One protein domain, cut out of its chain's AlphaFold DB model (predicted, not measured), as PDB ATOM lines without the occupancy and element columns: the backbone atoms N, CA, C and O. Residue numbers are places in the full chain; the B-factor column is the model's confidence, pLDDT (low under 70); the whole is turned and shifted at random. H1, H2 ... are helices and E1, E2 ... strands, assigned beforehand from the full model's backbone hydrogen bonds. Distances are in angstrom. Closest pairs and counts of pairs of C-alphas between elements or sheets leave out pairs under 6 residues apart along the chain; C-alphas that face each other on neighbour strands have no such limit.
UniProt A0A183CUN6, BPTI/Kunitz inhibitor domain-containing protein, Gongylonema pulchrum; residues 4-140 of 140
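This is residues 4 to 140 of the 140 residues of the protein "BPTI/Kunitz inhibitor domain-containing protein" of Gongylonema pulchrum (UniProt A0A183CUN6). With little regular structure, loops and three antiparallel hairpins make a compact mass: E1-E2 and E3-E4 toward one end, E5-E6 with H3 packed on it at the other. Of 137 printed residues, 50 are in named elements, three helices and six strands; the class is mixed. The radius of gyration of the C-alphas is 14.1 A, the spans 39 by 32 by 28 A.

Across hairpin E1-E2, residues 4 to 8 and 12 to 17, N 6 is 2.8 A from O 14. Across hairpin E5-E6, residues 102 to 107 and 112 to 117, N 104 is 2.9 A from O 115. H2, residues 86 to 90, touches H3, residues 131 to 138; the closest C-alphas, 90 and 138, are 5.7 A apart. Both have every O i to N i+4 pair within hydrogen-bond range.

Hairpin E3-E4 is residues 65 to 69 and 80 to 84. H1 is residues 39 to 42, with long links to E2 and E3. C-alpha 4 is at (213.090, 198.006, 267.108), C-alpha 138 at (220.389, 186.847, 247.437).

The printed part has no cut; pLDDT is under 70 at residues 4, 37 and 38.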
ATOM      1  N   CYS A   4     212.091 197.958 266.040       66.94
ATOM      2  CA  CYS A   4     213.090 198.006 267.108       66.94
ATOM      3  C   CYS A   4     214.476 197.689 266.551       66.94
ATOM      4  O   CYS A   4     214.640 196.716 265.821       66.94
ATOM      5  N   ARG A   5     215.489 198.480 266.925       76.81
ATOM      6  CA  ARG A   5     216.877 198.214 266.525       76.81
ATOM      7  C   ARG A   5     217.470 197.073 267.347       76.81
ATOM      8  O   ARG A   5     217.433 197.102 268.582       76.81
ATOM      9  N   ARG A   6     218.044 196.087 266.661       81.62
ATOM     10  CA  ARG A   6     218.759 194.949 267.248       81.62
ATOM     11  C   ARG A   6     220.111 194.761 266.591       81.62
ATOM     12  O   ARG A   6     220.306 195.136 265.440       81.62
ATOM     13  N   ARG A   7     221.047 194.208 267.357       80.50
ATOM     14  CA  ARG A   7     222.365 193.856 266.848       80.50
ATOM     15  C   ARG A   7     222.265 192.525 266.104       80.50
ATOM     16  O   ARG A   7     221.718 191.564 266.636       80.50
ATOM     17  N   SER A   8     222.798 192.514 264.898       80.00
ATOM     18  CA  SER A   8     223.067 191.367 264.050       80.00
ATOM     19  C   SER A   8     224.575 191.315 263.840       80.00
ATOM     20  O   SER A   8     225.221 192.344 263.625       80.00
ATOM     21  N   ASP A   9     225.141 190.118 263.909       80.88
ATOM     22  CA  ASP A   9     226.571 189.937 263.678       80.88
ATOM     23  C   ASP A   9     226.915 190.132 262.198       80.88
ATOM     24  O   ASP A   9     228.014 190.573 261.874       80.88
ATOM     25  N   SER A  10     225.979 189.807 261.302       81.44
ATOM     26  CA  SER A  10     226.163 189.917 259.852       81.44
ATOM     27  C   SER A  10     225.812 191.298 259.290       81.44
ATOM     28  O   SER A  10     226.424 191.725 258.318       81.44
ATOM     29  N   ASN A  11     224.849 192.000 259.894       78.31
ATOM     30  CA  ASN A  11     224.271 193.229 259.336       78.31
ATOM     31  C   ASN A  11     224.371 194.451 260.270       78.31
ATOM     32  O   ASN A  11     223.802 195.504 259.987       78.31
ATOM     33  N   GLY A  12     225.083 194.351 261.397       83.50
ATOM     34  CA  GLY A  12     225.240 195.467 262.332       83.50
ATOM     35  C   GLY A  12     223.941 195.783 263.077       83.50
ATOM     36  O   GLY A  12     223.446 194.952 263.831       83.50
ATOM     37  N   TRP A  13     223.393 196.990 262.929       81.12
ATOM     38  CA  TRP A  13     222.108 197.348 263.540       81.12
ATOM     39  C   TRP A  13     220.972 197.169 262.540       81.12
ATOM     40  O   TRP A  13     220.910 197.874 261.538       81.12
ATOM     41  N   VAL A  14     220.042 196.272 262.854       80.19
ATOM     42  CA  VAL A  14     218.894 195.933 262.007       80.19
ATOM     43  C   VAL A  14     217.581 196.306 262.678       80.19
ATOM     44  O   VAL A  14     217.454 196.250 263.905       80.19
ATOM     45  N   CYS A  15     216.599 196.703 261.874       78.50
ATOM     46  CA  CYS A  15     215.236 196.933 262.329       78.50
ATOM     47  C   CYS A  15     214.472 195.611 262.354       78.50
ATOM     48  O   CYS A  15     214.455 194.874 261.379       78.50
ATOM     49  N   VAL A  16     213.820 195.328 263.473       73.81
ATOM     50  CA  VAL A  16     212.968 194.156 263.636       73.81
ATOM     51  C   VAL A  16     211.511 194.570 263.456       73.81
ATOM     52  O   VAL A  16     211.021 195.419 264.208       73.81
ATOM     53  N   SER A  17     210.817 193.968 262.486       73.00
ATOM     54  CA  SER A  17     209.363 194.092 262.353       73.00
ATOM     55  C   SER A  17     208.662 193.124 263.304       73.00
ATOM     56  O   SER A  17     208.829 191.910 263.209       73.00
ATOM     57  N   LEU A  18     207.849 193.672 264.209       74.06
ATOM     58  CA  LEU A  18     206.992 192.895 265.108       74.06
ATOM     59  C   LEU A  18     205.623 192.574 264.512       74.06
ATOM     60  O   LEU A  18     204.826 191.920 265.172       74.06
ATOM     61  N   LYS A  19     205.304 193.064 263.313       75.25
ATOM     62  CA  LYS A  19     204.001 192.789 262.714       75.25
ATOM     63  C   LYS A  19     203.981 191.391 262.120       75.25
ATOM     64  O   LYS A  19     204.809 191.074 261.268       75.25
ATOM     65  N   ASP A  20     203.024 190.593 262.564       72.75
ATOM     66  CA  ASP A  20     202.720 189.312 261.961       72.75
ATOM     67  C   ASP A  20     202.106 189.508 260.565       72.75
ATOM     68  O   ASP A  20     201.274 190.391 260.348       72.75
ATOM     69  N   ALA A  21     202.545 188.688 259.613       70.94
ATOM     70  CA  ALA A  21     202.132 188.789 258.221       70.94
ATOM     71  C   ALA A  21     200.712 188.252 257.974       70.94
ATOM     72  O   ALA A  21     200.103 188.663 256.990       70.94
ATOM     73  N   SER A  22     200.198 187.365 258.836       71.62
ATOM     74  CA  SER A  22     198.845 186.804 258.702       71.62
ATOM     75  C   SER A  22     197.767 187.749 259.237       71.62
ATOM     76  O   SER A  22     196.788 188.039 258.558       71.62
ATOM     77  N   THR A  23     197.990 188.303 260.426       75.50
ATOM     78  CA  THR A  23     197.005 189.104 261.167       75.50
ATOM     79  C   THR A  23     197.228 190.610 261.047       75.50
ATOM     80  O   THR A  23     196.339 191.399 261.365       75.50
ATOM     81  N   GLY A  24     198.432 191.053 260.667       74.88
ATOM     82  CA  GLY A  24     198.837 192.462 260.727       74.88
ATOM     83  C   GLY A  24     198.998 193.017 262.153       74.88
ATOM     84  O   GLY A  24     199.358 194.193 262.315       74.88
ATOM     85  N   MET A  25     198.752 192.189 263.175       79.38
ATOM     86  CA  MET A  25     198.900 192.503 264.597       79.38
ATOM     87  C   MET A  25     200.348 192.305 265.060       79.38
ATOM     88  O   MET A  25     201.217 191.912 264.285       79.38
ATOM     89  N   LEU A  26     200.635 192.610 266.328       77.62
ATOM     90  CA  LEU A  26     201.927 192.277 266.925       77.62
ATOM     91  C   LEU A  26     202.051 190.751 267.048       77.62
ATOM     92  O   LEU A  26     201.258 190.118 267.739       77.62
ATOM     93  N   GLY A  27     203.042 190.183 266.368       75.62
ATOM     94  CA  GLY A  27     203.469 188.801 266.525       75.62
ATOM     95  C   GLY A  27     204.262 188.585 267.821       75.62
ATOM     96  O   GLY A  27     204.397 189.500 268.643       75.62
ATOM     97  N   PRO A  28     204.807 187.376 268.026       81.06
ATOM     98  CA  PRO A  28     205.582 187.066 269.215       81.06
ATOM     99  C   PRO A  28     206.803 187.992 269.372       81.06
ATOM    100  O   PRO A  28     207.351 188.500 268.388       81.06
ATOM    101  N   PRO A  29     207.290 188.185 270.611       79.75
ATOM    102  CA  PRO A  29     208.411 189.079 270.918       79.75
ATOM    103  C   PRO A  29     209.764 188.609 270.354       79.75
ATOM    104  O   PRO A  29     210.787 189.256 270.578       79.75
ATOM    105  N   PHE A  30     209.805 187.480 269.653       84.00
ATOM    106  CA  PHE A  30     210.983 186.925 269.002       84.00
ATOM    107  C   PHE A  30     210.713 186.810 267.503       84.00
ATOM    108  O   PHE A  30     209.709 186.249 267.081       84.00
ATOM    109  N   THR A  31     211.589 187.378 266.687       85.69
ATOM    110  CA  THR A  31     211.404 187.412 265.234       85.69
ATOM    111  C   THR A  31     212.737 187.679 264.555       85.69
ATOM    112  O   THR A  31     213.630 188.303 265.142       85.69
ATOM    113  N   CYS A  32     212.876 187.189 263.328       87.50
ATOM    114  CA  CYS A  32     214.068 187.424 262.540       87.50
ATOM    115  C   CYS A  32     213.929 188.731 261.753       87.50
ATOM    116  O   CYS A  32     212.908 188.954 261.105       87.50
ATOM    117  N   PRO A  33     214.939 189.617 261.813       80.31
ATOM    118  CA  PRO A  33     214.904 190.908 261.136       80.31
ATOM    119  C   PRO A  33     215.050 190.753 259.626       80.31
ATOM    120  O   PRO A  33     214.668 191.645 258.884       80.31
ATOM    121  N   LEU A  34     215.664 189.654 259.182       80.81
ATOM    122  CA  LEU A  34     215.974 189.420 257.788       80.81
ATOM    123  C   LEU A  34     215.662 187.970 257.391       80.81
ATOM    124  O   LEU A  34     215.864 187.064 258.206       80.81
ATOM    125  N   PRO A  35     215.242 187.767 256.135       79.75
ATOM    126  CA  PRO A  35     214.767 188.815 255.235       79.75
ATOM    127  C   PRO A  35     213.388 189.352 255.662       79.75
ATOM    128  O   PRO A  35     212.509 188.613 256.107       79.75
ATOM    129  N   ASP A  36     213.202 190.667 255.506       75.12
ATOM    130  CA  ASP A  36     211.907 191.339 255.607       75.12
ATOM    131  C   ASP A  36     210.843 190.633 254.750       75.12
ATOM    132  O   ASP A  36     210.885 190.635 253.511       75.12
ATOM    133  N   GLY A  37     209.869 190.050 255.448       65.00
ATOM    134  CA  GLY A  37     208.745 189.319 254.871       65.00
ATOM    135  C   GLY A  37     208.386 188.063 255.646       65.00
ATOM    136  O   GLY A  37     207.205 187.845 255.921       65.00
ATOM    137  N   ALA A  38     209.378 187.266 256.034       66.00
ATOM    138  CA  ALA A  38     209.146 185.972 256.675       66.00
ATOM    139  C   ALA A  38     208.716 186.086 258.157       66.00
ATOM    140  O   ALA A  38     208.091 185.179 258.708       66.00
ATOM    141  N   GLY A  39     209.000 187.224 258.802       72.00
ATOM    142  CA  GLY A  39     208.575 187.519 260.173       72.00
ATOM    143  C   GLY A  39     209.119 186.522 261.202       72.00
ATOM    144  O   GLY A  39     210.208 185.966 261.046       72.00
ATOM    145  N   TYR A  40     208.350 186.260 262.264       76.38
ATOM    146  CA  TYR A  40     208.762 185.319 263.315       76.38
ATOM    147  C   TYR A  40     208.832 183.860 262.846       76.38
ATOM    148  O   TYR A  40     209.428 183.022 263.521       76.38
ATOM    149  N   ARG A  41     208.246 183.553 261.685       80.75
ATOM    150  CA  ARG A  41     208.244 182.208 261.105       80.75
ATOM    151  C   ARG A  41     209.592 181.833 260.482       80.75
ATOM    152  O   ARG A  41     209.851 180.652 260.328       80.75
ATOM    153  N   ALA A  42     210.482 182.801 260.239       86.44
ATOM    154  CA  ALA A  42     211.869 182.546 259.826       86.44
ATOM    155  C   ALA A  42     212.804 182.099 260.963       86.44
ATOM    156  O   ALA A  42     213.970 181.791 260.710       86.44
ATOM    157  N   VAL A  43     212.338 182.097 262.216       90.81
ATOM    158  CA  VAL A  43     213.127 181.586 263.344       90.81
ATOM    159  C   VAL A  43     213.415 180.101 263.136       90.81
ATOM    160  O   VAL A  43     212.556 179.359 262.674       90.81
ATOM    161  N   LEU A  44     214.615 179.649 263.495       91.94
ATOM    162  CA  LEU A  44     214.941 178.228 263.477       91.94
ATOM    163  C   LEU A  44     214.116 177.478 264.527       91.94
ATOM    164  O   LEU A  44     214.234 177.768 265.718       91.94
ATOM    165  N   TYR A  45     213.353 176.478 264.093       90.06
ATOM    166  CA  TYR A  45     212.678 175.534 264.979       90.06
ATOM    167  C   TYR A  45     213.484 174.242 265.102       90.06
ATOM    168  O   TYR A  45     214.084 173.768 264.136       90.06
ATOM    169  N   LYS A  46     213.483 173.660 266.298       89.00
ATOM    170  CA  LYS A  46     214.029 172.334 266.578       89.00
ATOM    171  C   LYS A  46     213.032 171.586 267.455       89.00
ATOM    172  O   LYS A  46     212.606 172.119 268.474       89.00
ATOM    173  N   ASP A  47     212.646 170.383 267.038       87.81
ATOM    174  CA  ASP A  47     211.675 169.543 267.755       87.81
ATOM    175  C   ASP A  47     210.327 170.254 268.016       87.81
ATOM    176  O   ASP A  47     209.700 170.074 269.054       87.81
ATOM    177  N   GLY A  48     209.890 171.100 267.071       85.25
ATOM    178  CA  GLY A  48     208.639 171.869 267.160       85.25
ATOM    179  C   GLY A  48     208.725 173.174 267.960       85.25
ATOM    180  O   GLY A  48     207.765 173.936 267.970       85.25
ATOM    181  N   GLU A  49     209.873 173.484 268.564       88.00
ATOM    182  CA  GLU A  49     210.066 174.662 269.417       88.00
ATOM    183  C   GLU A  49     211.069 175.660 268.812       88.00
ATOM    184  O   GLU A  49     212.042 175.242 268.175       88.00
ATOM    185  N   PRO A  50     210.905 176.982 269.029       90.00
ATOM    186  CA  PRO A  50     211.901 177.968 268.624       90.00
ATOM    187  C   PRO A  50     213.252 177.710 269.302       90.00
ATOM    188  O   PRO A  50     213.340 177.552 270.524       90.00
ATOM    189  N   LEU A  51     214.335 177.727 268.525       93.06
ATOM    190  CA  LEU A  51     215.680 177.582 269.065       93.06
ATOM    191  C   LEU A  51     216.150 178.905 269.680       93.06
ATOM    192  O   LEU A  51     216.605 179.821 268.986       93.06
ATOM    193  N   PHE A  52     216.052 178.986 271.005       93.31
ATOM    194  CA  PHE A  52     216.564 180.110 271.783       93.31
ATOM    195  C   PHE A  52     218.092 180.100 271.878       93.31
ATOM    196  O   PHE A  52     218.742 179.055 271.893       93.31
ATOM    197  N   CYS A  53     218.666 181.295 271.974       94.06
ATOM    198  CA  CYS A  53     220.100 181.517 272.048       94.06
ATOM    199  C   CYS A  53     220.454 182.618 273.056       94.06
ATOM    200  O   CYS A  53     219.628 183.443 273.454       94.06
ATOM    201  N   GLN A  54     221.720 182.629 273.476       92.12
ATOM    202  CA  GLN A  54     222.288 183.648 274.351       92.12
ATOM    203  C   GLN A  54     223.148 184.597 273.516       92.12
ATOM    204  O   GLN A  54     224.213 184.218 273.039       92.12
ATOM    205  N   THR A  55     222.727 185.852 273.377       89.06
ATOM    206  CA  THR A  55     223.392 186.853 272.511       89.06
ATOM    207  C   THR A  55     224.839 187.161 272.896       89.06
ATOM    208  O   THR A  55     225.623 187.614 272.069       89.06
ATOM    209  N   ARG A  56     225.223 186.904 274.153       85.81
ATOM    210  CA  ARG A  56     226.598 187.090 274.646       85.81
ATOM    211  C   ARG A  56     227.467 185.834 274.522       85.81
ATOM    212  O   ARG A  56     228.668 185.911 274.769       85.81
ATOM    213  N   LYS A  57     226.888 184.685 274.164       86.94
ATOM    214  CA  LYS A  57     227.589 183.402 274.071       86.94
ATOM    215  C   LYS A  57     227.827 183.047 272.603       86.94
ATOM    216  O   LYS A  57     226.896 182.876 271.819       86.94
ATOM    217  N   LYS A  58     229.100 182.902 272.229       82.75
ATOM    218  CA  LYS A  58     229.474 182.407 270.897       82.75
ATOM    219  C   LYS A  58     229.013 180.957 270.723       82.75
ATOM    220  O   LYS A  58     229.041 180.180 271.674       82.75
ATOM    221  N   GLY A  59     228.604 180.600 269.507       84.31
ATOM    222  CA  GLY A  59     228.169 179.237 269.180       84.31
ATOM    223  C   GLY A  59     226.817 178.836 269.778       84.31
ATOM    224  O   GLY A  59     226.496 177.655 269.796       84.31
ATOM    225  N   SER A  60     226.013 179.788 270.267       90.19
ATOM    226  CA  SER A  60     224.641 179.499 270.714       90.19
ATOM    227  C   SER A  60     223.677 179.140 269.581       90.19
ATOM    228  O   SER A  60     222.614 178.603 269.864       90.19
ATOM    229  N   CYS A  61     224.043 179.419 268.329       94.31
ATOM    230  CA  CYS A  61     223.299 179.013 267.144       94.31
ATOM    231  C   CYS A  61     224.159 178.107 266.254       94.31
ATOM    232  O   CYS A  61     225.385 178.271 266.236       94.31
ATOM    233  N   PRO A  62     223.539 177.174 265.508       95.00
ATOM    234  CA  PRO A  62     224.254 176.317 264.569       95.00
ATOM    235  C   PRO A  62     224.870 177.119 263.414       95.00
ATOM    236  O   PRO A  62     224.549 178.291 263.188       95.00
ATOM    237  N   LYS A  63     225.769 176.476 262.657       93.12
ATOM    238  CA  LYS A  63     226.373 177.075 261.458       93.12
ATOM    239  C   LYS A  63     225.272 177.511 260.484       93.12
ATOM    240  O   LYS A  63     224.287 176.804 260.307       93.12
ATOM    241  N   GLY A  64     225.447 178.684 259.876       92.38
ATOM    242  CA  GLY A  64     224.439 179.281 259.000       92.38
ATOM    243  C   GLY A  64     223.353 180.068 259.740       92.38
ATOM    244  O   GLY A  64     222.490 180.645 259.087       92.38
ATOM    245  N   TYR A  65     223.410 180.154 261.072       94.12
ATOM    246  CA  TYR A  65     222.483 180.944 261.880       94.12
ATOM    247  C   TYR A  65     223.232 181.961 262.749       94.12
ATOM    248  O   TYR A  65     224.443 181.863 262.988       94.12
ATOM    249  N   GLU A  66     222.516 182.979 263.203       92.19
ATOM    250  CA  GLU A  66     222.996 183.988 264.139       92.19
ATOM    251  C   GLU A  66     221.963 184.266 265.224       92.19
ATOM    252  O   GLU A  66     220.766 184.071 265.026       92.19
ATOM    253  N   CYS A  67     222.436 184.700 266.389       92.94
ATOM    254  CA  CYS A  67     221.565 184.951 267.524       92.94
ATOM    255  C   CYS A  67     221.042 186.386 267.487       92.94
ATOM    256  O   CYS A  67     221.818 187.323 267.677       92.94
ATOM    257  N   ILE A  68     219.735 186.562 267.295       91.38
ATOM    258  CA  ILE A  68     219.091 187.878 267.341       91.38
ATOM    259  C   ILE A  68     218.354 188.039 268.664       91.38
ATOM    260  O   ILE A  68     217.543 187.199 269.044       91.38
ATOM    261  N   GLN A  69     218.629 189.138 269.367       90.19
ATOM    262  CA  GLN A  69     218.011 189.418 270.660       90.19
ATOM    263  C   GLN A  69     216.499 189.650 270.534       90.19
ATOM    264  O   GLN A  69     216.053 190.523 269.783       90.19
ATOM    265  N   SER A  70     215.728 188.939 271.354       87.69
ATOM    266  CA  SER A  70     214.278 189.083 271.453       87.69
ATOM    267  C   SER A  70     213.885 190.420 272.096       87.69
ATOM    268  O   SER A  70     214.679 191.110 272.743       87.69
ATOM    269  N   ILE A  71     212.635 190.832 271.906       83.06
ATOM    270  CA  ILE A  71     212.090 192.100 272.391       83.06
ATOM    271  C   ILE A  71     211.358 191.879 273.709       83.06
ATOM    272  O   ILE A  71     210.275 191.318 273.734       83.06
ATOM    273  N   GLY A  72     211.955 192.325 274.817       78.50
ATOM    274  CA  GLY A  72     211.326 192.225 276.141       78.50
ATOM    275  C   GLY A  72     211.195 190.794 276.674       78.50
ATOM    276  O   GLY A  72     210.613 190.604 277.734       78.50
ATOM    277  N   LEU A  73     211.757 189.800 275.973       79.81
ATOM    278  CA  LEU A  73     211.762 188.400 276.383       79.81
ATOM    279  C   LEU A  73     213.188 187.949 276.705       79.81
ATOM    280  O   LEU A  73     214.072 187.965 275.847       79.81
ATOM    281  N   SER A  74     213.390 187.510 277.943       85.50
ATOM    282  CA  SER A  74     214.601 186.836 278.400       85.50
ATOM    283  C   SER A  74     214.183 185.657 279.266       85.50
ATOM    284  O   SER A  74     213.451 185.833 280.234       85.50
ATOM    285  N   THR A  75     214.634 184.463 278.906       82.88
ATOM    286  CA  THR A  75     214.305 183.205 279.587       82.88
ATOM    287  C   THR A  75     215.588 182.487 279.996       82.88
ATOM    288  O   THR A  75     216.677 182.862 279.556       82.88
ATOM    289  N   GLU A  76     215.474 181.413 280.777       84.62
ATOM    290  CA  GLU A  76     216.608 180.518 281.053       84.62
ATOM    291  C   GLU A  76     217.186 179.903 279.767       84.62
ATOM    292  O   GLU A  76     218.399 179.735 279.645       84.62
ATOM    293  N   LYS A  77     216.329 179.637 278.768       85.00
ATOM    294  CA  LYS A  77     216.728 179.092 277.462       85.00
ATOM    295  C   LYS A  77     217.524 180.100 276.622       85.00
ATOM    296  O   LYS A  77     218.305 179.704 275.760       85.00
ATOM    297  N   GLY A  78     217.354 181.399 276.867       89.94
ATOM    298  CA  GLY A  78     218.047 182.452 276.132       89.94
ATOM    299  C   GLY A  78     217.311 183.788 276.113       89.94
ATOM    300  O   GLY A  78     216.154 183.905 276.519       89.94
ATOM    301  N   ASN A  79     218.006 184.806 275.609       91.94
ATOM    302  CA  ASN A  79     217.498 186.168 275.420       91.94
ATOM    303  C   ASN A  79     217.359 186.551 273.935       91.94
ATOM    304  O   ASN A  79     217.169 187.721 273.602       91.94
ATOM    305  N   GLY A  80     217.493 185.572 273.046       92.31
ATOM    306  CA  GLY A  80     217.372 185.718 271.606       92.31
ATOM    307  C   GLY A  80     216.939 184.419 270.945       92.31
ATOM    308  O   GLY A  80     216.769 183.401 271.616       92.31
ATOM    309  N   VAL A  81     216.794 184.461 269.627       93.25
ATOM    310  CA  VAL A  81     216.461 183.312 268.780       93.25
ATOM    311  C   VAL A  81     217.439 183.179 267.620       93.25
ATOM    312  O   VAL A  81     218.031 184.166 267.173       93.25
ATOM    313  N   CYS A  82     217.629 181.948 267.149       93.88
ATOM    314  CA  CYS A  82     218.501 181.671 266.017       93.88
ATOM    315  C   CYS A  82     217.807 182.005 264.698       93.88
ATOM    316  O   CYS A  82     216.834 181.360 264.311       93.88
ATOM    317  N   CYS A  83     218.354 182.993 263.999       92.62
ATOM    318  CA  CYS A  83     217.884 183.456 262.703       92.62
ATOM    319  C   CYS A  83     218.835 183.019 261.592       92.62
ATOM    320  O   CYS A  83     220.053 183.036 261.803       92.62
ATOM    321  N   PRO A  84     218.319 182.606 260.428       93.81
ATOM    322  CA  PRO A  84     219.156 182.192 259.317       93.81
ATOM    323  C   PRO A  84     219.974 183.375 258.810       93.81
ATOM    324  O   PRO A  84     219.488 184.497 258.677       93.81
ATOM    325  N   ARG A  85     221.244 183.108 258.521       92.56
ATOM    326  CA  ARG A  85     222.105 184.027 257.778       92.56
ATOM    327  C   ARG A  85     221.675 184.043 256.320       92.56
ATOM    328  O   ARG A  85     221.015 183.119 255.854       92.56
ATOM    329  N   ARG A  86     222.148 185.054 255.595       91.69
ATOM    330  CA  ARG A  86     221.889 185.243 254.167       91.69
ATOM    331  C   ARG A  86     222.032 183.959 253.345       91.69
ATOM    332  O   ARG A  86     221.087 183.578 252.671       91.69
ATOM    333  N   GLU A  87     223.176 183.284 253.435       92.31
ATOM    334  CA  GLU A  87     223.450 182.048 252.684       92.31
ATOM    335  C   GLU A  87     222.403 180.960 252.966       92.31
ATOM    336  O   GLU A  87     221.876 180.347 252.045       92.31
ATOM    337  N   THR A  88     222.048 180.770 254.240       94.62
ATOM    338  CA  THR A  88     221.029 179.802 254.662       94.62
ATOM    339  C   THR A  88     219.643 180.204 254.183       94.62
ATOM    340  O   THR A  88     218.913 179.361 253.684       94.62
ATOM    341  N   ALA A  89     219.268 181.477 254.326       93.44
ATOM    342  CA  ALA A  89     217.961 181.971 253.911       93.44
ATOM    343  C   ALA A  89     217.771 181.845 252.393       93.44
ATOM    344  O   ALA A  89     216.732 181.375 251.954       93.44
ATOM    345  N   CYS A  90     218.782 182.198 251.597       94.56
ATOM    346  CA  CYS A  90     218.727 182.090 250.138       94.56
ATOM    347  C   CYS A  90     218.801 180.641 249.630       94.56
ATOM    348  O   CYS A  90     218.371 180.378 248.515       94.56
ATOM    349  N   GLY A  91     219.353 179.716 250.420       94.62
ATOM    350  CA  GLY A  91     219.424 178.290 250.083       94.62
ATOM    351  C   GLY A  91     218.271 177.445 250.631       94.62
ATOM    352  O   GLY A  91     218.269 176.235 250.437       94.62
ATOM    353  N   GLN A  92     217.327 178.038 251.365       93.31
ATOM    354  CA  GLN A  92     216.146 177.323 251.843       93.31
ATOM    355  C   GLN A  92     215.135 177.138 250.714       93.31
ATOM    356  O   GLN A  92     214.915 178.046 249.919       93.31
ATOM    357  N   GLU A  93     214.460 175.994 250.706       91.81
ATOM    358  CA  GLU A  93     213.330 175.757 249.809       91.81
ATOM    359  C   GLU A  93     212.198 176.760 250.064       91.81
ATOM    360  O   GLU A  93     212.002 177.256 251.183       91.81
ATOM    361  N   VAL A  94     211.430 177.052 249.018       90.31
ATOM    362  CA  VAL A  94     210.213 177.850 249.145       90.31
ATOM    363  C   VAL A  94     209.141 177.040 249.874       90.31
ATOM    364  O   VAL A  94     208.936 175.857 249.608       90.31
ATOM    365  N   CYS A  95     208.440 177.672 250.814       86.88
ATOM    366  CA  CYS A  95     207.281 177.069 251.467       86.88
ATOM    367  C   CYS A  95     206.008 177.518 250.744       86.88
ATOM    368  O   CYS A  95     205.268 178.378 251.226       86.88
ATOM    369  N   GLU A  96     205.818 176.998 249.532       84.62
ATOM    370  CA  GLU A  96     204.597 177.218 248.762       84.62
ATOM    371  C   GLU A  96     203.483 176.310 249.289       84.62
ATOM    372  O   GLU A  96     203.720 175.160 249.668       84.62
ATOM    373  N   SER A  97     202.261 176.833 249.327       83.31
ATOM    374  CA  SER A  97     201.085 176.058 249.699       83.31
ATOM    375  C   SER A  97     199.977 176.258 248.659       83.31
ATOM    376  O   SER A  97     199.807 177.374 248.162       83.31
ATOM    377  N   PRO A  98     199.202 175.210 248.314       86.50
ATOM    378  CA  PRO A  98     198.129 175.319 247.319       86.50
ATOM    379  C   PRO A  98     197.051 176.342 247.685       86.50
ATOM    380  O   PRO A  98     196.361 176.867 246.817       86.50
ATOM    381  N   ASP A  99     196.892 176.593 248.980       90.94
ATOM    382  CA  ASP A  99     195.950 177.543 249.546       90.94
ATOM    383  C   ASP A  99     196.570 178.926 249.768       90.94
ATOM    384  O   ASP A  99     195.919 179.757 250.379       90.94
ATOM    385  N   GLY A 100     197.798 179.195 249.308       90.88
ATOM    386  CA  GLY A 100     198.469 180.479 249.485       90.88
ATOM    387  C   GLY A 100     197.741 181.637 248.795       90.88
ATOM    388  O   GLY A 100     197.297 181.526 247.656       90.88
ATOM    389  N   TRP A 101     197.677 182.794 249.460       91.44
ATOM    390  CA  TRP A 101     197.034 184.008 248.922       91.44
ATOM    391  C   TRP A 101     197.926 185.243 248.957       91.44
ATOM    392  O   TRP A 101     197.636 186.233 248.282       91.44
ATOM    393  N   LEU A 102     199.004 185.230 249.743       90.25
ATOM    394  CA  LEU A 102     199.877 186.385 249.860       90.25
ATOM    395  C   LEU A 102     201.009 186.283 248.841       90.25
ATOM    396  O   LEU A 102     201.891 185.436 248.975       90.25
ATOM    397  N   LEU A 103     200.996 187.172 247.844       92.31
ATOM    398  CA  LEU A 103     202.060 187.264 246.846       92.31
ATOM    399  C   LEU A 103     203.391 187.621 247.514       92.31
ATOM    400  O   LEU A 103     203.517 188.661 248.168       92.31
ATOM    401  N   ARG A 104     204.388 186.763 247.319       93.50
ATOM    402  CA  ARG A 104     205.751 186.893 247.836       93.50
ATOM    403  C   ARG A 104     206.760 186.525 246.765       93.50
ATOM    404  O   ARG A 104     206.397 186.128 245.663       93.50
ATOM    405  N   TRP A 105     208.031 186.703 247.091       94.94
ATOM    406  CA  TRP A 105     209.152 186.371 246.224       94.94
ATOM    407  C   TRP A 105     210.084 185.398 246.935       94.94
ATOM    408  O   TRP A 105     210.270 185.531 248.142       94.94
ATOM    409  N   TYR A 106     210.677 184.459 246.211       95.00
ATOM    410  CA  TYR A 106     211.727 183.567 246.707       95.00
ATOM    411  C   TYR A 106     212.879 183.522 245.701       95.00
ATOM    412  O   TYR A 106     212.705 183.865 244.531       95.00
ATOM    413  N   PHE A 107     214.064 183.143 246.164       96.06
ATOM    414  CA  PHE A 107     215.236 182.934 245.325       96.06
ATOM    415  C   PHE A 107     215.348 181.457 244.949       96.06
ATOM    416  O   PHE A 107     215.408 180.611 245.838       96.06
ATOM    417  N   ASN A 108     215.400 181.144 243.654       95.44
ATOM    418  CA  ASN A 108     215.469 179.763 243.157       95.44
ATOM    419  C   ASN A 108     216.906 179.273 242.878       95.44
ATOM    420  O   ASN A 108     217.099 178.253 242.225       95.44
ATOM    421  N   GLY A 109     217.919 180.011 243.343       94.50
ATOM    422  CA  GLY A 109     219.334 179.744 243.063       94.50
ATOM    423  C   GLY A 109     219.907 180.574 241.910       94.50
ATOM    424  O   GLY A 109     221.118 180.781 241.863       94.50
ATOM    425  N   GLU A 110     219.055 181.116 241.037       94.94
ATOM    426  CA  GLU A 110     219.473 181.934 239.894       94.94
ATOM    427  C   GLU A 110     218.745 183.281 239.853       94.94
ATOM    428  O   GLU A 110     219.363 184.341 239.720       94.94
ATOM    429  N   THR A 111     217.424 183.267 240.025       96.06
ATOM    430  CA  THR A 111     216.579 184.459 239.957       96.06
ATOM    431  C   THR A 111     215.577 184.518 241.108       96.06
ATOM    432  O   THR A 111     215.452 183.601 241.918       96.06
ATOM    433  N   CYS A 112     214.888 185.657 241.213       96.88
ATOM    434  CA  CYS A 112     213.813 185.853 242.176       96.88
ATOM    435  C   CYS A 112     212.456 185.713 241.491       96.88
ATOM    436  O   CYS A 112     212.105 186.544 240.641       96.88
ATOM    437  N   GLU A 113     211.696 184.708 241.913       96.94
ATOM    438  CA  GLU A 113     210.403 184.325 241.352       96.94
ATOM    439  C   GLU A 113     209.278 184.587 242.346       96.94
ATOM    440  O   GLU A 113     209.495 184.647 243.557       96.94
ATOM    441  N   ALA A 114     208.081 184.829 241.817       95.75
ATOM    442  CA  ALA A 114     206.904 185.098 242.623       95.75
ATOM    443  C   ALA A 114     206.199 183.789 242.992       95.75
ATOM    444  O   ALA A 114     206.110 182.889 242.164       95.75
ATOM    445  N   PHE A 115     205.652 183.720 244.201       93.94
ATOM    446  CA  PHE A 115     204.847 182.595 244.673       93.94
ATOM    447  C   PHE A 115     203.738 183.082 245.604       93.94
ATOM    448  O   PHE A 115     203.784 184.215 246.103       93.94
ATOM    449  N   HIS A 116     202.747 182.229 245.851       92.75
ATOM    450  CA  HIS A 116     201.715 182.502 246.842       92.75
ATOM    451  C   HIS A 116     202.019 181.764 248.142       92.75
ATOM    452  O   HIS A 116     202.195 180.549 248.174       92.75
ATOM    453  N   TRP A 117     202.069 182.522 249.232       90.44
ATOM    454  CA  TRP A 117     202.307 181.997 250.568       90.44
ATOM    455  C   TRP A 117     201.033 182.085 251.407       90.44
ATOM    456  O   TRP A 117     200.360 183.119 251.391       90.44
ATOM    457  N   ASN A 118     200.724 181.027 252.160       90.00
ATOM    458  CA  ASN A 118     199.770 181.061 253.266       90.00
ATOM    459  C   ASN A 118     200.512 181.492 254.554       90.00
ATOM    460  O   ASN A 118     201.252 180.689 255.130       90.00
ATOM    461  N   PRO A 119     200.310 182.728 255.056       85.25
ATOM    462  CA  PRO A 119     200.993 183.227 256.247       85.25
ATOM    463  C   PRO A 119     200.557 182.574 257.565       85.25
ATOM    464  O   PRO A 119     201.173 182.831 258.600       85.25
ATOM    465  N   GLU A 120     199.504 181.756 257.560       85.06
ATOM    466  CA  GLU A 120     199.069 180.957 258.709       85.06
ATOM    467  C   GLU A 120     199.899 179.672 258.851       85.06
ATOM    468  O   GLU A 120     200.078 179.169 259.968       85.06
ATOM    469  N   LEU A 121     200.504 179.197 257.757       82.75
ATOM    470  CA  LEU A 121     201.392 178.035 257.724       82.75
ATOM    471  C   LEU A 121     202.847 178.408 258.018       82.75
ATOM    472  O   LEU A 121     203.231 179.580 258.085       82.75
ATOM    473  N   GLN A 122     203.677 177.397 258.285       78.06
ATOM    474  CA  GLN A 122     205.115 177.613 258.463       78.06
ATOM    475  C   GLN A 122     205.716 178.285 257.219       78.06
ATOM    476  O   GLN A 122     205.177 178.203 256.119       78.06
ATOM    477  N   ALA A 123     206.819 178.996 257.413       82.50
ATOM    478  CA  ALA A 123     207.562 179.627 256.335       82.50
ATOM    479  C   ALA A 123     209.040 179.328 256.511       82.50
ATOM    480  O   ALA A 123     209.529 179.187 257.632       82.50
ATOM    481  N   THR A 124     209.759 179.297 255.400       88.94
ATOM    482  CA  THR A 124     211.207 179.445 255.414       88.94
ATOM    483  C   THR A 124     211.566 180.929 255.364       88.94
ATOM    484  O   THR A 124     210.728 181.799 255.105       88.94
ATOM    485  N   ALA A 125     212.832 181.241 255.615       91.81
ATOM    486  CA  ALA A 125     213.354 182.580 255.404       91.81
ATOM    487  C   ALA A 125     213.511 182.920 253.917       91.81
ATOM    488  O   ALA A 125     213.697 184.088 253.610       91.81
ATOM    489  N   ASN A 126     213.380 181.973 252.984       93.50
ATOM    490  CA  ASN A 126     213.334 182.271 251.549       93.50
ATOM    491  C   ASN A 126     211.961 182.851 251.138       93.50
ATOM    492  O   ASN A 126     211.207 182.254 250.376       93.50
ATOM    493  N   ASN A 127     211.586 183.989 251.726       92.00
ATOM    494  CA  ASN A 127     210.272 184.604 251.568       92.00
ATOM    495  C   ASN A 127     210.367 186.129 251.729       92.00
ATOM    496  O   ASN A 127     210.469 186.669 252.834       92.00
ATOM    497  N   PHE A 128     210.313 186.830 250.602       92.25
ATOM    498  CA  PHE A 128     210.562 188.260 250.479       92.25
ATOM    499  C   PHE A 128     209.292 189.016 250.075       92.25
ATOM    500  O   PHE A 128     208.512 188.562 249.237       92.25
ATOM    501  N   ILE A 129     209.104 190.222 250.620       90.19
ATOM    502  CA  ILE A 129     207.958 191.087 250.273       90.19
ATOM    503  C   ILE A 129     208.039 191.584 248.822       90.19
ATOM    504  O   ILE A 129     207.021 191.683 248.143       90.19
ATOM    505  N   THR A 130     209.237 191.916 248.332       93.00
ATOM    506  CA  THR A 130     209.428 192.489 246.991       93.00
ATOM    507  C   THR A 130     210.527 191.768 246.219       93.00
ATOM    508  O   THR A 130     211.521 191.332 246.807       93.00
ATOM    509  N   LYS A 131     210.394 191.724 244.886       95.12
ATOM    510  CA  LYS A 131     211.430 191.196 243.986       95.12
ATOM    511  C   LYS A 131     212.771 191.888 244.206       95.12
ATOM    512  O   LYS A 131     213.790 191.225 244.337       95.12
ATOM    513  N   ALA A 132     212.754 193.219 244.299       95.19
ATOM    514  CA  ALA A 132     213.956 194.020 244.499       95.19
ATOM    515  C   ALA A 132     214.674 193.663 245.809       95.19
ATOM    516  O   ALA A 132     215.902 193.603 245.837       95.19
ATOM    517  N   HIS A 133     213.928 193.391 246.886       92.38
ATOM    518  CA  HIS A 133     214.522 192.936 248.138       92.38
ATOM    519  C   HIS A 133     215.170 191.554 247.981       92.38
ATOM    520  O   HIS A 133     216.337 191.413 248.328       92.38
ATOM    521  N   CYS A 134     214.472 190.585 247.380       95.06
ATOM    522  CA  CYS A 134     215.043 189.267 247.081       95.06
ATOM    523  C   CYS A 134     216.338 189.375 246.258       95.06
ATOM    524  O   CYS A 134     217.364 188.811 246.630       95.06
ATOM    525  N   GLN A 135     216.329 190.170 245.182       95.50
ATOM    526  CA  GLN A 135     217.487 190.329 244.299       95.50
ATOM    527  C   GLN A 135     218.674 190.954 245.038       95.50
ATOM    528  O   GLN A 135     219.787 190.438 244.976       95.50
ATOM    529  N   ASN A 136     218.440 192.035 245.784       93.44
ATOM    530  CA  ASN A 136     219.494 192.693 246.553       93.44
ATOM    531  C   ASN A 136     220.031 191.818 247.689       93.44
ATOM    532  O   ASN A 136     221.194 191.968 248.057       93.44
ATOM    533  N   TYR A 137     219.195 190.943 248.252       91.75
ATOM    534  CA  TYR A 137     219.564 190.089 249.371       91.75
ATOM    535  C   TYR A 137     220.259 188.798 248.932       91.75
ATOM    536  O   TYR A 137     221.200 188.394 249.599       91.75
ATOM    537  N   CYS A 138     219.847 188.151 247.838       94.19
ATOM    538  CA  CYS A 138     220.389 186.847 247.437       94.19
ATOM    539  C   CYS A 138     221.393 186.893 246.285       94.19
ATOM    540  O   CYS A 138     222.355 186.132 246.325       94.19
ATOM    541  N   ILE A 139     221.246 187.803 245.318       91.19
ATOM    542  CA  ILE A 139     222.055 187.797 244.080       91.19
ATOM    543  C   ILE A 139     223.371 188.587 244.227       91.19
ATOM    544  O   ILE A 139     224.291 188.399 243.440       91.19
ATOM    545  N   ARG A 140     223.481 189.474 245.226       70.12
ATOM    546  CA  ARG A 140     224.598 190.433 245.337       70.12
ATOM    547  C   ARG A 140     225.909 189.917 245.909       70.12
ATOM    548  O   ARG A 140     225.885 189.283 246.980       70.12
TER     549      ARG A 140